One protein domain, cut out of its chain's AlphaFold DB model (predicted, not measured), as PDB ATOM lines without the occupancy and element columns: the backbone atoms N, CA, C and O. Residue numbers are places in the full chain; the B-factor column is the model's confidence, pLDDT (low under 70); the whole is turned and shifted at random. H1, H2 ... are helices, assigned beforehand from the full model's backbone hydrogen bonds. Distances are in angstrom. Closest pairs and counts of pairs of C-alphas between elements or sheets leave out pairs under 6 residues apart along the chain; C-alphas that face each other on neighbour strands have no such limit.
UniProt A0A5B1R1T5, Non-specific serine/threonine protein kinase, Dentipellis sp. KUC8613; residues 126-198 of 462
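What this domain is: This is residues 126 to 198 of the 462 residues of the protein "Non-specific serine/threonine protein kinase" of Dentipellis sp. KUC8613 (UniProt A0A5B1R1T5). Two helices, H1 and H3, lie side by side, H2 crosses near the first residues of both, and a long stretch without a named element, residues 172 to 192, leads to tiny H4, far from H1. The printed part has 73 residues, with four named helices in order H1 to H4 and no named strand, all helix by class. It is compact, radius of gyration of the C-alphas 11.6 A, spanning 31 by 26 by 19 A.

Where its parts are: Find C-alpha 126 at (146.653, 108.696, 219.259); H1 runs from there to residue 138, 18.4 A. H2 is residues 146 to 153; H3, residues 160 to 171, is 16.9 A long. H4, residues 193 to 196, ends at (171.334, 106.837, 225.290).

How they stand to each other: Look at residues 128 to 132, where alone H1 touches H2, about perpendicular at 79 degrees; closest are C-alphas Met 128 and Leu 149, 7.2 A. With residues 160 to 164 alone H3 touches H1, the same way at a shallow tilt of 31 degrees; closest are C-alphas Asp 127 and Ser 160, 6.5 A. H4 is apart from H1 and H3. In H1, H2 and H3 every O i to N i+4 pair is within hydrogen-bond range; H4 is too short for one.

The domain as a whole: The printed part has no cut. The H3 to H4 link is long, 21 residues. Residues 138 to 139 and 173 to 180 have pLDDT under 70.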
ATOM      1  N   ASP A 126     147.799 108.730 218.347       73.44
ATOM      2  CA  ASP A 126     146.653 108.696 219.259       73.44
ATOM      3  C   ASP A 126     147.105 108.429 220.711       73.44
ATOM      4  O   ASP A 126     146.669 109.114 221.635       73.44
ATOM      5  N   ASP A 127     148.067 107.513 220.914       72.81
ATOM      6  CA  ASP A 127     148.638 107.214 222.240       72.81
ATOM      7  C   ASP A 127     149.389 108.418 222.832       72.81
ATOM      8  O   ASP A 127     149.365 108.651 224.045       72.81
ATOM      9  N   MET A 128     150.063 109.202 221.982       75.56
ATOM     10  CA  MET A 128     150.747 110.422 222.415       75.56
ATOM     11  C   MET A 128     149.762 111.481 222.905       75.56
ATOM     12  O   MET A 128     149.965 112.042 223.983       75.56
ATOM     13  N   GLU A 129     148.696 111.739 222.144       79.75
ATOM     14  CA  GLU A 129     147.685 112.741 222.500       79.75
ATOM     15  C   GLU A 129     146.968 112.381 223.811       79.75
ATOM     16  O   GLU A 129     146.773 113.248 224.672       79.75
ATOM     17  N   ASP A 130     146.647 111.100 224.018       78.12
ATOM     18  CA  ASP A 130     145.999 110.622 225.240       78.12
ATOM     19  C   ASP A 130     146.894 110.792 226.477       78.12
ATOM     20  O   ASP A 130     146.460 111.341 227.503       78.12
ATOM     21  N   VAL A 131     148.164 110.376 226.395       76.56
ATOM     22  CA  VAL A 131     149.108 110.490 227.517       76.56
ATOM     23  C   VAL A 131     149.443 111.953 227.806       76.56
ATOM     24  O   VAL A 131     149.417 112.356 228.974       76.56
ATOM     25  N   GLU A 132     149.686 112.775 226.781       81.31
ATOM     26  CA  GLU A 132     149.920 114.215 226.935       81.31
ATOM     27  C   GLU A 132     148.733 114.896 227.630       81.31
ATOM     28  O   GLU A 132     148.907 115.628 228.613       81.31
ATOM     29  N   MET A 133     147.504 114.583 227.204       79.81
ATOM     30  CA  MET A 133     146.294 115.112 227.826       79.81
ATOM     31  C   MET A 133     146.182 114.699 229.300       79.81
ATOM     32  O   MET A 133     145.791 115.517 230.144       79.81
ATOM     33  N   MET A 134     146.523 113.454 229.648       75.62
ATOM     34  CA  MET A 134     146.518 113.001 231.042       75.62
ATOM     35  C   MET A 134     147.594 113.691 231.888       75.62
ATOM     36  O   MET A 134     147.324 114.022 233.047       75.62
ATOM     37  N   ILE A 135     148.778 113.951 231.326       77.06
ATOM     38  CA  ILE A 135     149.865 114.680 231.996       77.06
ATOM     39  C   ILE A 135     149.421 116.104 232.320       77.06
ATOM     40  O   ILE A 135     149.488 116.507 233.486       77.06
ATOM     41  N   ILE A 136     148.892 116.828 231.330       77.88
ATOM     42  CA  ILE A 136     148.421 118.211 231.495       77.88
ATOM     43  C   ILE A 136     147.313 118.285 232.547       77.88
ATOM     44  O   ILE A 136     147.347 119.136 233.437       77.88
ATOM     45  N   LYS A 137     146.337 117.370 232.483       74.62
ATOM     46  CA  LYS A 137     145.176 117.384 233.386       74.62
ATOM     47  C   LYS A 137     145.509 117.014 234.830       74.62
ATOM     48  O   LYS A 137     144.838 117.506 235.733       74.62
ATOM     49  N   ARG A 138     146.453 116.095 235.062       69.81
ATOM     50  CA  ARG A 138     146.629 115.453 236.382       69.81
ATOM     51  C   ARG A 138     147.964 115.727 237.061       69.81
ATOM     52  O   ARG A 138     148.047 115.534 238.272       69.81
ATOM     53  N   HIS A 139     148.993 116.134 236.321       67.69
ATOM     54  CA  HIS A 139     150.365 116.135 236.835       67.69
ATOM     55  C   HIS A 139     151.116 117.438 236.604       67.69
ATOM     56  O   HIS A 139     151.768 117.908 237.535       67.69
ATOM     57  N   HIS A 140     151.033 118.025 235.409       74.44
ATOM     58  CA  HIS A 140     151.837 119.195 235.074       74.44
ATOM     59  C   HIS A 140     151.196 120.055 233.988       74.44
ATOM     60  O   HIS A 140     151.173 119.681 232.819       74.44
ATOM     61  N   ALA A 141     150.704 121.234 234.369       74.69
ATOM     62  CA  ALA A 141     149.925 122.099 233.480       74.69
ATOM     63  C   ALA A 141     150.713 122.625 232.267       74.69
ATOM     64  O   ALA A 141     150.105 122.941 231.249       74.69
ATOM     65  N   ALA A 142     152.047 122.712 232.359       80.50
ATOM     66  CA  ALA A 142     152.895 123.146 231.247       80.50
ATOM     67  C   ALA A 142     153.187 122.029 230.222       80.50
ATOM     68  O   ALA A 142     153.845 122.296 229.222       80.50
ATOM     69  N   GLY A 143     152.691 120.805 230.441       85.44
ATOM     70  CA  GLY A 143     152.836 119.688 229.505       85.44
ATOM     71  C   GLY A 143     154.230 119.057 229.491       85.44
ATOM     72  O   GLY A 143     155.066 119.299 230.357       85.44
ATOM     73  N   ILE A 144     154.479 118.198 228.514       87.62
ATOM     74  CA  ILE A 144     155.748 117.492 228.313       87.62
ATOM     75  C   ILE A 144     156.253 117.813 226.910       87.62
ATOM     76  O   ILE A 144     155.457 117.951 225.986       87.62
ATOM     77  N   GLU A 145     157.563 117.970 226.733       90.06
ATOM     78  CA  GLU A 145     158.120 118.115 225.391       90.06
ATOM     79  C   GLU A 145     157.813 116.860 224.566       90.06
ATOM     80  O   GLU A 145     158.049 115.738 225.017       90.06
ATOM     81  N   ARG A 146     157.324 117.042 223.332       87.62
ATOM     82  CA  ARG A 146     156.933 115.932 222.447       87.62
ATOM     83  C   ARG A 146     158.033 114.878 222.311       87.62
ATOM     84  O   ARG A 146     157.764 113.691 222.428       87.62
ATOM     85  N   ALA A 147     159.275 115.318 222.150       87.25
ATOM     86  CA  ALA A 147     160.418 114.430 221.984       87.25
ATOM     87  C   ALA A 147     160.726 113.614 223.265       87.25
ATOM     88  O   ALA A 147     161.154 112.460 223.185       87.25
ATOM     89  N   ALA A 148     160.463 114.176 224.453       88.06
ATOM     90  CA  ALA A 148     160.573 113.468 225.729       88.06
ATOM     91  C   ALA A 148     159.432 112.455 225.920       88.06
ATOM     92  O   ALA A 148     159.665 111.360 226.434       88.06
ATOM     93  N   LEU A 149     158.220 112.790 225.464       88.12
ATOM     94  CA  LEU A 149     157.072 111.883 225.473       88.12
ATOM     95  C   LEU A 149     157.263 110.702 224.512       88.12
ATOM     96  O   LEU A 149     157.104 109.558 224.931       88.12
ATOM     97  N   GLU A 150     157.668 110.962 223.267       86.94
ATOM     98  CA  GLU A 150     157.993 109.933 222.265       86.94
ATOM     99  C   GLU A 150     159.007 108.932 222.831       86.94
ATOM    100  O   GLU A 150     158.831 107.716 222.754       86.94
ATOM    101  N   ARG A 151     160.033 109.446 223.512       87.44
ATOM    102  CA  ARG A 151     161.079 108.633 224.124       87.44
ATOM    103  C   ARG A 151     160.662 107.903 225.404       87.44
ATOM    104  O   ARG A 151     161.271 106.898 225.775       87.44
ATOM    105  N   LEU A 152     159.659 108.391 226.121       88.25
ATOM    106  CA  LEU A 152     159.065 107.645 227.227       88.25
ATOM    107  C   LEU A 152     158.231 106.476 226.692       88.25
ATOM    108  O   LEU A 152     158.352 105.355 227.179       88.25
ATOM    109  N   LEU A 153     157.403 106.730 225.680       86.50
ATOM    110  CA  LEU A 153     156.506 105.728 225.107       86.50
ATOM    111  C   LEU A 153     157.254 104.660 224.309       86.50
ATOM    112  O   LEU A 153     156.832 103.507 224.304       86.50
ATOM    113  N   SER A 154     158.429 104.974 223.756       85.12
ATOM    114  CA  SER A 154     159.282 103.973 223.105       85.12
ATOM    115  C   SER A 154     159.752 102.850 224.048       85.12
ATOM    116  O   SER A 154     160.205 101.812 223.572       85.12
ATOM    117  N   PHE A 155     159.676 103.031 225.375       83.88
ATOM    118  CA  PHE A 155     159.975 101.979 226.363       83.88
ATOM    119  C   PHE A 155     158.808 101.016 226.565       83.88
ATOM    120  O   PHE A 155     158.998  99.918 227.091       83.88
ATOM    121  N   PHE A 156     157.609 101.427 226.159       86.12
ATOM    122  CA  PHE A 156     156.364 100.711 226.390       86.12
ATOM    123  C   PHE A 156     155.503 100.711 225.114       86.12
ATOM    124  O   PHE A 156     154.378 101.208 225.143       86.12
ATOM    125  N   PRO A 157     156.004 100.151 223.993       77.81
ATOM    126  CA  PRO A 157     155.330 100.229 222.693       77.81
ATOM    127  C   PRO A 157     153.948  99.556 222.673       77.81
ATOM    128  O   PRO A 157     153.129  99.871 221.821       77.81
ATOM    129  N   GLU A 158     153.687  98.641 223.611       79.69
ATOM    130  CA  GLU A 158     152.418  97.913 223.744       79.69
ATOM    131  C   GLU A 158     151.602  98.343 224.986       79.69
ATOM    132  O   GLU A 158     150.556  97.758 225.257       79.69
ATOM    133  N   ASP A 159     152.077  99.319 225.778       81.56
ATOM    134  CA  ASP A 159     151.481  99.690 227.076       81.56
ATOM    135  C   ASP A 159     151.757 101.166 227.441       81.56
ATOM    136  O   ASP A 159     152.580 101.492 228.304       81.56
ATOM    137  N   SER A 160     151.064 102.090 226.773       79.00
ATOM    138  CA  SER A 160     151.201 103.538 226.999       79.00
ATOM    139  C   SER A 160     150.833 103.960 228.437       79.00
ATOM    140  O   SER A 160     151.472 104.847 229.022       79.00
ATOM    141  N   ASP A 161     149.895 103.253 229.079       82.31
ATOM    142  CA  ASP A 161     149.503 103.436 230.485       82.31
ATOM    143  C   ASP A 161     150.660 103.186 231.468       82.31
ATOM    144  O   ASP A 161     150.767 103.835 232.527       82.31
ATOM    145  N   ARG A 162     151.576 102.274 231.126       86.19
ATOM    146  CA  ARG A 162     152.793 102.025 231.906       86.19
ATOM    147  C   ARG A 162     153.770 103.191 231.848       86.19
ATOM    148  O   ARG A 162     154.366 103.505 232.882       86.19
ATOM    149  N   GLY A 163     153.864 103.888 230.716       86.38
ATOM    150  CA  GLY A 163     154.626 105.136 230.589       86.38
ATOM    151  C   GLY A 163     154.098 106.224 231.529       86.38
ATOM    152  O   GLY A 163     154.852 106.815 232.308       86.38
ATOM    153  N   LEU A 164     152.777 106.415 231.561       83.81
ATOM    154  CA  LEU A 164     152.142 107.354 232.488       83.81
ATOM    155  C   LEU A 164     152.338 106.941 233.959       83.81
ATOM    156  O   LEU A 164     152.520 107.791 234.835       83.81
ATOM    157  N   SER A 165     152.312 105.639 234.249       88.12
ATOM    158  CA  SER A 165     152.562 105.102 235.592       88.12
ATOM    159  C   SER A 165     154.013 105.311 236.043       88.12
ATOM    160  O   SER A 165     154.244 105.648 237.211       88.12
ATOM    161  N   TYR A 166     154.982 105.172 235.130       89.69
ATOM    162  CA  TYR A 166     156.382 105.534 235.367       89.69
ATOM    163  C   TYR A 166     156.496 107.009 235.727       89.69
ATOM    164  O   TYR A 166     157.014 107.333 236.795       89.69
ATOM    165  N   LEU A 167     155.938 107.890 234.896       87.44
ATOM    166  CA  LEU A 167     156.007 109.331 235.107       87.44
ATOM    167  C   LEU A 167     155.402 109.732 236.458       87.44
ATOM    168  O   LEU A 167     156.004 110.483 237.224       87.44
ATOM    169  N   ARG A 168     154.238 109.164 236.801       84.75
ATOM    170  CA  ARG A 168     153.596 109.351 238.109       84.75
ATOM    171  C   ARG A 168     154.495 108.953 239.271       84.75
ATOM    172  O   ARG A 168     154.531 109.659 240.278       84.75
ATOM    173  N   ALA A 169     155.174 107.816 239.158       87.38
ATOM    174  CA  ALA A 169     156.076 107.337 240.196       87.38
ATOM    175  C   ALA A 169     157.338 108.206 240.291       87.38
ATOM    176  O   ALA A 169     157.734 108.574 241.391       87.38
ATOM    177  N   PHE A 170     157.926 108.570 239.149       86.44
ATOM    178  CA  PHE A 170     159.169 109.332 239.060       86.44
ATOM    179  C   PHE A 170     159.021 110.772 239.565       86.44
ATOM    180  O   PHE A 170     159.877 111.271 240.294       86.44
ATOM    181  N   LEU A 171     157.912 111.430 239.218       81.94
ATOM    182  CA  LEU A 171     157.685 112.835 239.551       81.94
ATOM    183  C   LEU A 171     157.127 113.063 240.957       81.94
ATOM    184  O   LEU A 171     157.187 114.198 241.423       81.94
ATOM    185  N   ARG A 172     156.595 112.032 241.634       76.19
ATOM    186  CA  ARG A 172     155.803 112.155 242.876       76.19
ATOM    187  C   ARG A 172     156.377 113.156 243.891       76.19
ATOM    188  O   ARG A 172     155.622 113.990 244.382       76.19
ATOM    189  N   ASP A 173     157.685 113.101 244.144       64.69
ATOM    190  CA  ASP A 173     158.370 113.970 245.113       64.69
ATOM    191  C   ASP A 173     159.308 115.014 244.461       64.69
ATOM    192  O   ASP A 173     159.888 115.848 245.159       64.69
ATOM    193  N   ARG A 174     159.432 115.026 243.122       68.50
ATOM    194  CA  ARG A 174     160.388 115.872 242.369       68.50
ATOM    195  C   ARG A 174     159.779 117.167 241.810       68.50
ATOM    196  O   ARG A 174     160.486 118.157 241.640       68.50
ATOM    197  N   THR A 175     158.468 117.222 241.568       57.66
ATOM    198  CA  THR A 175     157.823 118.323 240.815       57.66
ATOM    199  C   THR A 175     157.480 119.582 241.600       57.66
ATOM    200  O   THR A 175     157.106 120.578 240.987       57.66
ATOM    201  N   ARG A 176     157.658 119.641 242.929       52.09
ATOM    202  CA  ARG A 176     157.342 120.880 243.679       52.09
ATOM    203  C   ARG A 176     158.167 122.108 243.245       52.09
ATOM    204  O   ARG A 176     157.801 123.218 243.617       52.09
ATOM    205  N   LYS A 177     159.241 121.934 242.460       54.09
ATOM    206  CA  LYS A 177     160.097 123.017 241.933       54.09
ATOM    207  C   LYS A 177     159.912 123.332 240.435       54.09
ATOM    208  O   LYS A 177     160.421 124.355 239.989       54.09
ATOM    209  N   LEU A 178     159.190 122.511 239.669       58.88
ATOM    210  CA  LEU A 178     159.055 122.635 238.210       58.88
ATOM    211  C   LEU A 178     157.625 123.060 237.868       58.88
ATOM    212  O   LEU A 178     156.747 122.220 237.733       58.88
ATOM    213  N   LEU A 179     157.361 124.368 237.791       58.62
ATOM    214  CA  LEU A 179     155.993 124.887 237.609       58.62
ATOM    215  C   LEU A 179     155.818 125.840 236.417       58.62
ATOM    216  O   LEU A 179     154.747 126.422 236.278       58.62
ATOM    217  N   GLN A 180     156.832 126.032 235.563       69.12
ATOM    218  CA  GLN A 180     156.773 127.092 234.537       69.12
ATOM    219  C   GLN A 180     157.137 126.670 233.105       69.12
ATOM    220  O   GLN A 180     156.880 127.446 232.189       69.12
ATOM    221  N   SER A 181     157.677 125.470 232.880       81.62
ATOM    222  CA  SER A 181     158.074 124.985 231.548       81.62
ATOM    223  C   SER A 181     157.638 123.535 231.312       81.62
ATOM    224  O   SER A 181     157.461 122.805 232.294       81.62
ATOM    225  N   PRO A 182     157.467 123.106 230.046       86.44
ATOM    226  CA  PRO A 182     157.234 121.703 229.716       86.44
ATOM    227  C   PRO A 182     158.342 120.795 230.271       86.44
ATOM    228  O   PRO A 182     159.489 121.226 230.388       86.44
ATOM    229  N   LEU A 183     157.995 119.555 230.627       87.19
ATOM    230  CA  LEU A 183     158.966 118.561 231.104       87.19
ATOM    231  C   LEU A 183     159.900 118.124 229.970       87.19
ATOM    232  O   LEU A 183     159.434 117.723 228.904       87.19
ATOM    233  N   THR A 184     161.199 118.141 230.241       88.69
ATOM    234  CA  THR A 184     162.267 117.664 229.351       88.69
ATOM    235  C   THR A 184     162.632 116.202 229.651       88.69
ATOM    236  O   THR A 184     162.175 115.630 230.644       88.69
ATOM    237  N   TYR A 185     163.522 115.597 228.851       86.81
ATOM    238  CA  TYR A 185     164.098 114.269 229.132       86.81
ATOM    239  C   TYR A 185     164.692 114.162 230.545       86.81
ATOM    240  O   TYR A 185     164.449 113.185 231.255       86.81
ATOM    241  N   ALA A 186     165.442 115.187 230.963       85.25
ATOM    242  CA  ALA A 186     166.119 115.207 232.254       85.25
ATOM    243  C   ALA A 186     165.117 115.213 233.418       85.25
ATOM    244  O   ALA A 186     165.310 114.494 234.399       85.25
ATOM    245  N   ASP A 187     164.011 115.950 233.272       85.75
ATOM    246  CA  ASP A 187     162.968 116.057 234.301       85.75
ATOM    247  C   ASP A 187     162.244 114.726 234.551       85.75
ATOM    248  O   ASP A 187     161.702 114.499 235.635       85.75
ATOM    249  N   ILE A 188     162.255 113.831 233.562       87.31
ATOM    250  CA  ILE A 188     161.625 112.507 233.626       87.31
ATOM    251  C   ILE A 188     162.647 111.368 233.753       87.31
ATOM    252  O   ILE A 188     162.289 110.195 233.635       87.31
ATOM    253  N   GLY A 189     163.918 111.692 234.009       87.75
ATOM    254  CA  GLY A 189     164.971 110.708 234.256       87.75
ATOM    255  C   GLY A 189     165.410 109.920 233.026       87.75
ATOM    256  O   GLY A 189     165.906 108.802 233.183       87.75
ATOM    257  N   LEU A 190     165.248 110.480 231.829       90.50
ATOM    258  CA  LEU A 190     165.667 109.883 230.562       90.50
ATOM    259  C   LEU A 190     166.835 110.662 229.957       90.50
ATOM    260  O   LEU A 190     167.023 111.849 230.229       90.50
ATOM    261  N   LEU A 191     167.620 109.986 229.121       87.56
ATOM    262  CA  LEU A 191     168.642 110.638 228.308       87.56
ATOM    263  C   LEU A 191     168.099 110.955 226.907       87.56
ATOM    264  O   LEU A 191     167.246 110.214 226.404       87.56
ATOM    265  N   PRO A 192     168.619 112.005 226.245       86.56
ATOM    266  CA  PRO A 192     168.444 112.181 224.809       86.56
ATOM    267  C   PRO A 192     168.906 110.936 224.043       86.56
ATOM    268  O   PRO A 192     169.815 110.224 224.477       86.56
ATOM    269  N   GLU A 193     168.300 110.671 222.887       82.00
ATOM    270  CA  GLU A 193     168.546 109.444 222.122       82.00
ATOM    271  C   GLU A 193     170.019 109.266 221.721       82.00
ATOM    272  O   GLU A 193     170.568 108.170 221.833       82.00
ATOM    273  N   ASP A 194     170.697 110.345 221.330       83.38
ATOM    274  CA  ASP A 194     172.103 110.311 220.931       83.38
ATOM    275  C   ASP A 194     173.050 110.021 222.110       83.38
ATOM    276  O   ASP A 194     174.151 109.499 221.912       83.38
ATOM    277  N   GLU A 195     172.659 110.364 223.339       84.12
ATOM    278  CA  GLU A 195     173.384 109.999 224.556       84.12
ATOM    279  C   GLU A 195     173.059 108.574 224.998       84.12
ATOM    280  O   GLU A 195     173.977 107.808 225.302       84.12
ATOM    281  N   ALA A 196     171.780 108.190 224.972       82.75
ATOM    282  CA  ALA A 196     171.334 106.837 225.290       82.75
ATOM    283  C   ALA A 196     171.988 105.800 224.360       82.75
ATOM    284  O   ALA A 196     172.446 104.754 224.819       82.75
ATOM    285  N   ALA A 197     172.138 106.121 223.071       80.56
ATOM    286  CA  ALA A 197     172.803 105.267 222.088       80.56
ATOM    287  C   ALA A 197     174.288 105.001 222.400       80.56
ATOM    288  O   ALA A 197     174.837 103.994 221.948       80.56
ATOM    289  N   LYS A 198     174.944 105.880 223.174       83.06
ATOM    290  CA  LYS A 198     176.346 105.727 223.604       83.06
ATOM    291  C   LYS A 198     176.481 104.877 224.870       83.06
ATOM    292  O   LYS A 198     177.607 104.527 225.235       83.06
TER     293      LYS A 198